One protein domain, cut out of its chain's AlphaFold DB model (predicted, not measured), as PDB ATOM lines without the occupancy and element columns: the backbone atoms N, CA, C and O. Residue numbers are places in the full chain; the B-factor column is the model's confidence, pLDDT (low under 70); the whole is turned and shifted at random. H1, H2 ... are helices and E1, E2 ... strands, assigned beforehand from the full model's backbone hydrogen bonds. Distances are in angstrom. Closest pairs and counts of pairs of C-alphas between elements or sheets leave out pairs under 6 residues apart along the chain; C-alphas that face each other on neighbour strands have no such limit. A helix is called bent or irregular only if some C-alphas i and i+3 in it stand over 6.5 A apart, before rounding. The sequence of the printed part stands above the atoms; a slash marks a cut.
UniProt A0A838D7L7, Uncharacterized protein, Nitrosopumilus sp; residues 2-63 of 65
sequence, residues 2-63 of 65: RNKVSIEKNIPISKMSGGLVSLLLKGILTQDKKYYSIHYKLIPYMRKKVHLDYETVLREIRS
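This is residues 2 to 63 of the 65 residues of an uncharacterized protein of Nitrosopumilus sp (UniProt A0A838D7L7). A small two-stranded hairpin, E1 and E2, stands between two pairs of helices, with H1 and H2 toward one end of an elongated whole and H3 and H4 toward the other. H2 sits near the sheet on the E1 side, with H1 beyond it, while H3 and H4 make a helical hairpin that follows E2; H2 and H4 stay apart. The printed part has 62 residues, with four named helices and two named strands in the order H1, H2, E1, E2, H3, H4. The sheet has the order E1, E2 and is antiparallel, and the class is mostly helix. The whole is only just compact, close to loose, with a radius of gyration of the C-alphas of 12.6 A, and spans 34 by 21 by 19 A.

E1, residues 29 to 32, and E2, residues 35 to 38, form a hairpin of antiparallel strands at 149 degrees between their directions. Across it N 30 and O 37 are 2.8 A apart and N 32 and O 35 are 2.9 A apart, both within hydrogen-bond range. H2, residues 18 to 25, comes nearest to E1 at the C-alphas of Leu 23 and Leu 29, 5.4 A apart. H1, residues 2 to 9, and H2 only just touch, with 3 pairs of C-alphas within 8 A, the closest being those of Arg 2 and Val 21 at 6.8 A. They run the same way at a steep tilt of 45 degrees. H3, residues 40 to 47, touches H4, residues 54 to 62, with the C-alphas of Lys 41 and Ile 61 closest at 6.5 A. This helical hairpin runs opposite ways at a steep tilt of 44 degrees. Among the pairs that are apart are H1 and H3, H2 and H4, and E2 and H4. Each O i to N i+4 pair is within hydrogen-bond range in H1, H2 and H4, but 2 of 4 are in H3.

E1 is 10.0 A long and begins with C-alpha 29 at (393.582, 446.200, 369.855); E2 is 10.1 A long. H2 measures 10.6 A, and H1 measures 10.4 A from C-alpha 2 at (380.274, 448.553, 377.015). H3 is 11.4 A long and only just irregular, with C-alphas 41 and 44 6.8 A apart. H4, the longest helix by residues, is 12.4 A long and ends with C-alpha 62 at (391.198, 449.980, 357.437).

The two C-alphas farthest apart are those of Asn 3 and Lys 48, at 36.2 A. The printed part has no cut. The links from H2 to E1, E1 to E2 and E2 to H3 are tight, those from H1 to H2 and H3 to H4 are short but not tight, and none is long. The mean pLDDT of the printed part is 87.5; residue 2 alone is under 70.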
ATOM      1  N   ARG A   2     379.295 449.245 376.140       65.69
ATOM      2  CA  ARG A   2     380.274 448.553 377.015       65.69
ATOM      3  C   ARG A   2     379.842 447.148 377.469       65.69
ATOM      4  O   ARG A   2     380.624 446.217 377.354       65.69
ATOM      5  N   ASN A   3     378.578 446.978 377.866       72.81
ATOM      6  CA  ASN A   3     378.060 445.675 378.314       72.81
ATOM      7  C   ASN A   3     378.117 444.594 377.217       72.81
ATOM      8  O   ASN A   3     378.446 443.456 377.514       72.81
ATOM      9  N   LYS A   4     377.861 444.952 375.946       79.19
ATOM     10  CA  LYS A   4     377.923 443.998 374.822       79.19
ATOM     11  C   LYS A   4     379.351 443.506 374.587       79.19
ATOM     12  O   LYS A   4     379.583 442.308 374.571       79.19
ATOM     13  N   VAL A   5     380.311 444.435 374.515       77.06
ATOM     14  CA  VAL A   5     381.737 444.095 374.352       77.06
ATOM     15  C   VAL A   5     382.239 443.281 375.548       77.06
ATOM     16  O   VAL A   5     383.037 442.372 375.372       77.06
ATOM     17  N   SER A   6     381.768 443.580 376.764       77.44
ATOM     18  CA  SER A   6     382.116 442.830 377.980       77.44
ATOM     19  C   SER A   6     381.682 441.375 377.921       77.44
ATOM     20  O   SER A   6     382.493 440.504 378.223       77.44
ATOM     21  N   ILE A   7     380.460 441.121 377.459       78.31
ATOM     22  CA  ILE A   7     379.935 439.769 377.264       78.31
ATOM     23  C   ILE A   7     380.698 439.059 376.137       78.31
ATOM     24  O   ILE A   7     381.195 437.957 376.337       78.31
ATOM     25  N   GLU A   8     380.865 439.705 374.979       82.38
ATOM     26  CA  GLU A   8     381.542 439.116 373.810       82.38
ATOM     27  C   GLU A   8     383.026 438.805 374.049       82.38
ATOM     28  O   GLU A   8     383.554 437.831 373.517       82.38
ATOM     29  N   LYS A   9     383.723 439.654 374.810       75.56
ATOM     30  CA  LYS A   9     385.171 439.550 375.051       75.56
ATOM     31  C   LYS A   9     385.525 438.986 376.425       75.56
ATOM     32  O   LYS A   9     386.706 438.861 376.740       75.56
ATOM     33  N   ASN A  10     384.521 438.657 377.239       79.12
ATOM     34  CA  ASN A  10     384.671 438.159 378.606       79.12
ATOM     35  C   ASN A  10     385.615 439.025 379.474       79.12
ATOM     36  O   ASN A  10     386.421 438.519 380.255       79.12
ATOM     37  N   ILE A  11     385.557 440.354 379.310       78.00
ATOM     38  CA  ILE A  11     386.279 441.303 380.173       78.00
ATOM     39  C   ILE A  11     385.276 441.899 381.161       78.00
ATOM     40  O   ILE A  11     384.257 442.431 380.715       78.00
ATOM     41  N   PRO A  12     385.563 441.919 382.474       79.50
ATOM     42  CA  PRO A  12     384.722 442.600 383.453       79.50
ATOM     43  C   PRO A  12     384.496 444.076 383.103       79.50
ATOM     44  O   PRO A  12     385.442 444.796 382.782       79.50
ATOM     45  N   ILE A  13     383.255 444.555 383.236       77.06
ATOM     46  CA  ILE A  13     382.882 445.956 382.958       77.06
ATOM     47  C   ILE A  13     383.731 446.938 383.782       77.06
ATOM     48  O   ILE A  13     384.121 447.985 383.273       77.06
ATOM     49  N   SER A  14     384.085 446.575 385.019       79.06
ATOM     50  CA  SER A  14     384.961 447.364 385.897       79.06
ATOM     51  C   SER A  14     386.366 447.590 385.327       79.06
ATOM     52  O   SER A  14     387.016 448.569 385.678       79.06
ATOM     53  N   LYS A  15     386.831 446.719 384.424       75.31
ATOM     54  CA  LYS A  15     388.125 446.827 383.733       75.31
ATOM     55  C   LYS A  15     388.015 447.498 382.357       75.31
ATOM     56  O   LYS A  15     389.035 447.745 381.718       75.31
ATOM     57  N   MET A  16     386.803 447.808 381.888       77.94
ATOM     58  CA  MET A  16     386.568 448.462 380.599       77.94
ATOM     59  C   MET A  16     386.496 449.982 380.729       77.94
ATOM     60  O   MET A  16     385.423 450.564 380.927       77.94
ATOM     61  N   SER A  17     387.634 450.646 380.520       85.06
ATOM     62  CA  SER A  17     387.634 452.087 380.259       85.06
ATOM     63  C   SER A  17     387.024 452.386 378.882       85.06
ATOM     64  O   SER A  17     387.075 451.561 377.963       85.06
ATOM     65  N   GLY A  18     386.447 453.580 378.712       84.31
ATOM     66  CA  GLY A  18     385.885 454.004 377.422       84.31
ATOM     67  C   GLY A  18     386.912 453.961 376.281       84.31
ATOM     68  O   GLY A  18     386.577 453.536 375.178       84.31
ATOM     69  N   GLY A  19     388.169 454.312 376.576       86.88
ATOM     70  CA  GLY A  19     389.280 454.235 375.624       86.88
ATOM     71  C   GLY A  19     389.661 452.801 375.246       86.88
ATOM     72  O   GLY A  19     389.881 452.510 374.078       86.88
ATOM     73  N   LEU A  20     389.672 451.859 376.192       86.94
ATOM     74  CA  LEU A  20     389.940 450.451 375.873       86.94
ATOM     75  C   LEU A  20     388.864 449.885 374.931       86.94
ATOM     76  O   LEU A  20     389.163 449.205 373.951       86.94
ATOM     77  N   VAL A  21     387.602 450.209 375.211       88.44
ATOM     78  CA  VAL A  21     386.457 449.752 374.415       88.44
ATOM     79  C   VAL A  21     386.521 450.311 372.997       88.44
ATOM     80  O   VAL A  21     386.251 449.571 372.051       88.44
ATOM     81  N   SER A  22     386.899 451.580 372.820       88.88
ATOM     82  CA  SER A  22     387.040 452.163 371.482       88.88
ATOM     83  C   SER A  22     388.159 451.487 370.688       88.88
ATOM     84  O   SER A  22     387.937 451.119 369.535       88.88
ATOM     85  N   LEU A  23     389.316 451.237 371.307       91.31
ATOM     86  CA  LEU A  23     390.446 450.561 370.663       91.31
ATOM     87  C   LEU A  23     390.100 449.132 370.218       91.31
ATOM     88  O   LEU A  23     390.461 448.735 369.109       91.31
ATOM     89  N   LEU A  24     389.366 448.384 371.048       90.38
ATOM     90  CA  LEU A  24     388.884 447.037 370.719       90.38
ATOM     91  C   LEU A  24     387.853 447.059 369.584       90.38
ATOM     92  O   LEU A  24     387.980 446.310 368.619       90.38
ATOM     93  N   LEU A  25     386.852 447.941 369.664       88.69
ATOM     94  CA  LEU A  25     385.802 448.057 368.644       88.69
ATOM     95  C   LEU A  25     386.345 448.484 367.276       88.69
ATOM     96  O   LEU A  25     385.765 448.140 366.249       88.69
ATOM     97  N   LYS A  26     387.429 449.262 367.246       90.19
ATOM     98  CA  LYS A  26     388.080 449.688 366.002       90.19
ATOM     99  C   LYS A  26     389.107 448.685 365.475       90.19
ATOM    100  O   LYS A  26     389.638 448.917 364.396       90.19
ATOM    101  N   GLY A  27     389.378 447.598 366.201       90.69
ATOM    102  CA  GLY A  27     390.372 446.593 365.812       90.69
ATOM    103  C   GLY A  27     391.821 447.077 365.923       90.69
ATOM    104  O   GLY A  27     392.714 446.452 365.360       90.69
ATOM    105  N   ILE A  28     392.064 448.182 366.639       93.62
ATOM    106  CA  ILE A  28     393.419 448.662 366.957       93.62
ATOM    107  C   ILE A  28     394.063 447.710 367.964       93.62
ATOM    108  O   ILE A  28     395.234 447.348 367.834       93.62
ATOM    109  N   LEU A  29     393.262 447.284 368.944       92.62
ATOM    110  CA  LEU A  29     393.582 446.200 369.855       92.62
ATOM    111  C   LEU A  29     392.716 444.987 369.539       92.62
ATOM    112  O   LEU A  29     391.531 445.096 369.229       92.62
ATOM    113  N   THR A  30     393.314 443.819 369.692       90.81
ATOM    114  CA  THR A  30     392.634 442.527 369.712       90.81
ATOM    115  C   THR A  30     392.962 441.856 371.032       90.81
ATOM    116  O   THR A  30     394.067 442.002 371.546       90.81
ATOM    117  N   GLN A  31     391.994 441.168 371.620       87.56
ATOM    118  CA  GLN A  31     392.198 440.465 372.877       87.56
ATOM    119  C   GLN A  31     392.101 438.969 372.632       87.56
ATOM    120  O   GLN A  31     391.123 438.506 372.042       87.56
ATOM    121  N   ASP A  32     393.089 438.241 373.136       86.69
ATOM    122  CA  ASP A  32     393.066 436.793 373.258       86.69
ATOM    123  C   ASP A  32     393.243 436.415 374.731       86.69
ATOM    124  O   ASP A  32     394.290 436.652 375.341       86.69
ATOM    125  N   LYS A  33     392.186 435.858 375.331       84.25
ATOM    126  CA  LYS A  33     392.110 435.542 376.764       84.25
ATOM    127  C   LYS A  33     392.519 436.743 377.632       84.25
ATOM    128  O   LYS A  33     391.761 437.697 377.772       84.25
ATOM    129  N   LYS A  34     393.717 436.695 378.223       83.75
ATOM    130  CA  LYS A  34     394.274 437.729 379.109       83.75
ATOM    131  C   LYS A  34     395.248 438.685 378.412       83.75
ATOM    132  O   LYS A  34     395.739 439.609 379.053       83.75
ATOM    133  N   TYR A  35     395.554 438.449 377.141       87.00
ATOM    134  CA  TYR A  35     396.537 439.203 376.376       87.00
ATOM    135  C   TYR A  35     395.855 440.158 375.403       87.00
ATOM    136  O   TYR A  35     394.851 439.818 374.780       87.00
ATOM    137  N   TYR A  36     396.439 441.344 375.251       90.62
ATOM    138  CA  TYR A  36     396.076 442.295 374.208       90.62
ATOM    139  C   TYR A  36     397.190 442.340 373.170       90.62
ATOM    140  O   TYR A  36     398.362 442.478 373.515       90.62
ATOM    141  N   SER A  37     396.810 442.251 371.903       93.00
ATOM    142  CA  SER A  37     397.697 442.376 370.754       93.00
ATOM    143  C   SER A  37     397.329 443.619 369.956       93.00
ATOM    144  O   SER A  37     396.152 443.907 369.732       93.00
ATOM    145  N   ILE A  38     398.346 444.353 369.516       93.62
ATOM    146  CA  ILE A  38     398.190 445.531 368.661       93.62
ATOM    147  C   ILE A  38     398.102 445.075 367.202       93.62
ATOM    148  O   ILE A  38     398.762 444.115 366.801       93.62
ATOM    149  N   HIS A  39     397.303 445.769 366.395       94.25
ATOM    150  CA  HIS A  39     397.193 445.494 364.966       94.25
ATOM    151  C   HIS A  39     398.569 445.520 364.269       94.25
ATOM    152  O   HIS A  39     399.313 446.497 364.368       94.25
ATOM    153  N   TYR A  40     398.895 444.470 363.507       94.06
ATOM    154  CA  TYR A  40     400.243 444.240 362.961       94.06
ATOM    155  C   TYR A  40     400.786 445.396 362.103       94.06
ATOM    156  O   TYR A  40     401.980 445.684 362.139       94.06
ATOM    157  N   LYS A  41     399.915 446.105 361.371       92.94
ATOM    158  CA  LYS A  41     400.291 447.288 360.577       92.94
ATOM    159  C   LYS A  41     400.914 448.417 361.402       92.94
ATOM    160  O   LYS A  41     401.648 449.221 360.845       92.94
ATOM    161  N   LEU A  42     400.667 448.469 362.711       94.12
ATOM    162  CA  LEU A  42     401.219 449.500 363.593       94.12
ATOM    163  C   LEU A  42     402.623 449.148 364.109       94.12
ATOM    164  O   LEU A  42     403.381 450.045 364.471       94.12
ATOM    165  N   ILE A  43     403.020 447.870 364.073       94.06
ATOM    166  CA  ILE A  43     404.352 447.398 364.494       94.06
ATOM    167  C   ILE A  43     405.504 448.188 363.842       94.06
ATOM    168  O   ILE A  43     406.397 448.613 364.579       94.06
ATOM    169  N   PRO A  44     405.548 448.421 362.511       94.56
ATOM    170  CA  PRO A  44     406.637 449.188 361.900       94.56
ATOM    171  C   PRO A  44     406.720 450.631 362.413       94.56
ATOM    172  O   PRO A  44     407.825 451.128 362.627       94.56
ATOM    173  N   TYR A  45     405.584 451.282 362.668       94.19
ATOM    174  CA  TYR A  45     405.552 452.639 363.217       94.19
ATOM    175  C   TYR A  45     406.054 452.671 364.660       94.19
ATOM    176  O   TYR A  45     406.881 453.514 364.998       94.19
ATOM    177  N   MET A  46     405.651 451.695 365.482       92.19
ATOM    178  CA  MET A  46     406.150 451.550 366.854       92.19
ATOM    179  C   MET A  46     407.660 451.279 366.881       92.19
ATOM    180  O   MET A  46     408.382 451.900 367.657       92.19
ATOM    181  N   ARG A  47     408.161 450.405 365.996       96.12
ATOM    182  CA  ARG A  47     409.601 450.112 365.856       96.12
ATOM    183  C   ARG A  47     410.409 451.346 365.474       96.12
ATOM    184  O   ARG A  47     411.493 451.554 366.009       96.12
ATOM    185  N   LYS A  48     409.876 452.167 364.569       96.38
ATOM    186  CA  LYS A  48     410.502 453.417 364.128       96.38
ATOM    187  C   LYS A  48     410.226 454.602 365.063       96.38
ATOM    188  O   LYS A  48     410.680 455.700 364.766       96.38
ATOM    189  N   LYS A  49     409.496 454.393 366.169       93.94
ATOM    190  CA  LYS A  49     409.044 455.443 367.101       93.94
ATOM    191  C   LYS A  49     408.356 456.617 366.385       93.94
ATOM    192  O   LYS A  49     408.487 457.766 366.793       93.94
ATOM    193  N   VAL A  50     407.641 456.322 365.301       94.75
ATOM    194  CA  VAL A  50     406.917 457.330 364.523       94.75
ATOM    195  C   VAL A  50     405.675 457.739 365.301       94.75
ATOM    196  O   VAL A  50     404.936 456.885 365.794       94.75
ATOM    197  N   HIS A  51     405.445 459.047 365.402       92.69
ATOM    198  CA  HIS A  51     404.199 459.555 365.948       92.69
ATOM    199  C   HIS A  51     403.044 459.195 365.010       92.69
ATOM    200  O   HIS A  51     403.092 459.478 363.815       92.69
ATOM    201  N   LEU A  52     402.017 458.564 365.566       89.31
ATOM    202  CA  LEU A  52     400.790 458.230 364.865       89.31
ATOM    203  C   LEU A  52     399.619 458.812 365.643       89.31
ATOM    204  O   LEU A  52     399.360 458.399 366.776       89.31
ATOM    205  N   ASP A  53     398.901 459.742 365.027       92.69
ATOM    206  CA  ASP A  53     397.625 460.195 365.550       92.69
ATOM    207  C   ASP A  53     396.535 459.133 365.323       92.69
ATOM    208  O   ASP A  53     396.669 458.192 364.531       92.69
ATOM    209  N   TYR A  54     395.433 459.283 366.050       89.50
ATOM    210  CA  TYR A  54     394.344 458.316 366.035       89.50
ATOM    211  C   TYR A  54     393.682 458.173 364.654       89.50
ATOM    212  O   TYR A  54     393.281 457.067 364.285       89.50
ATOM    213  N   GLU A  55     393.581 459.249 363.869       91.44
ATOM    214  CA  GLU A  55     392.986 459.189 362.532       91.44
ATOM    215  C   GLU A  55     393.883 458.436 361.555       91.44
ATOM    216  O   GLU A  55     393.395 457.573 360.816       91.44
ATOM    217  N   THR A  56     395.189 458.699 361.589       92.94
ATOM    218  CA  THR A  56     396.176 457.988 360.769       92.94
ATOM    219  C   THR A  56     396.171 456.499 361.098       92.94
ATOM    220  O   THR A  56     396.068 455.676 360.188       92.94
ATOM    221  N   VAL A  57     396.149 456.124 362.386       94.06
ATOM    222  CA  VAL A  57     395.993 454.718 362.811       94.06
ATOM    223  C   VAL A  57     394.756 454.082 362.176       94.06
ATOM    224  O   VAL A  57     394.833 452.978 361.633       94.06
ATOM    225  N   LEU A  58     393.609 454.765 362.231       93.44
ATOM    226  CA  LEU A  58     392.351 454.247 361.694       93.44
ATOM    227  C   LEU A  58     392.384 454.058 360.174       93.44
ATOM    228  O   LEU A  58     391.818 453.078 359.681       93.44
ATOM    229  N   ARG A  59     393.021 454.964 359.429       92.31
ATOM    230  CA  ARG A  59     393.196 454.830 357.972       92.31
ATOM    231  C   ARG A  59     394.076 453.629 357.636       92.31
ATOM    232  O   ARG A  59     393.722 452.827 356.766       92.31
ATOM    233  N   GLU A  60     395.144 453.437 358.396       91.38
ATOM    234  CA  GLU A  60     396.128 452.395 358.119       91.38
ATOM    235  C   GLU A  60     395.588 450.996 358.363       91.38
ATOM    236  O   GLU A  60     395.729 450.105 357.518       91.38
ATOM    237  N   ILE A  61     394.888 450.797 359.480       91.75
ATOM    238  CA  ILE A  61     394.261 449.507 359.779       91.75
ATOM    239  C   ILE A  61     393.130 449.178 358.791       91.75
ATOM    240  O   ILE A  61     392.996 448.019 358.406       91.75
ATOM    241  N   ARG A  62     392.358 450.177 358.330       89.25
ATOM    242  CA  ARG A  62     391.198 449.980 357.437       89.25
ATOM    243  C   ARG A  62     391.550 449.784 355.974       89.25
ATOM    244  O   ARG A  62     390.741 449.196 355.261       89.25
ATOM    245  N   SER A  63     392.696 450.289 355.524       81.31
ATOM    246  CA  SER A  63     393.100 450.165 354.124       81.31
ATOM    247  C   SER A  63     393.136 448.687 353.731       81.31
ATOM    248  O   SER A  63     393.957 447.917 354.243       81.31
TER     249      SER A  63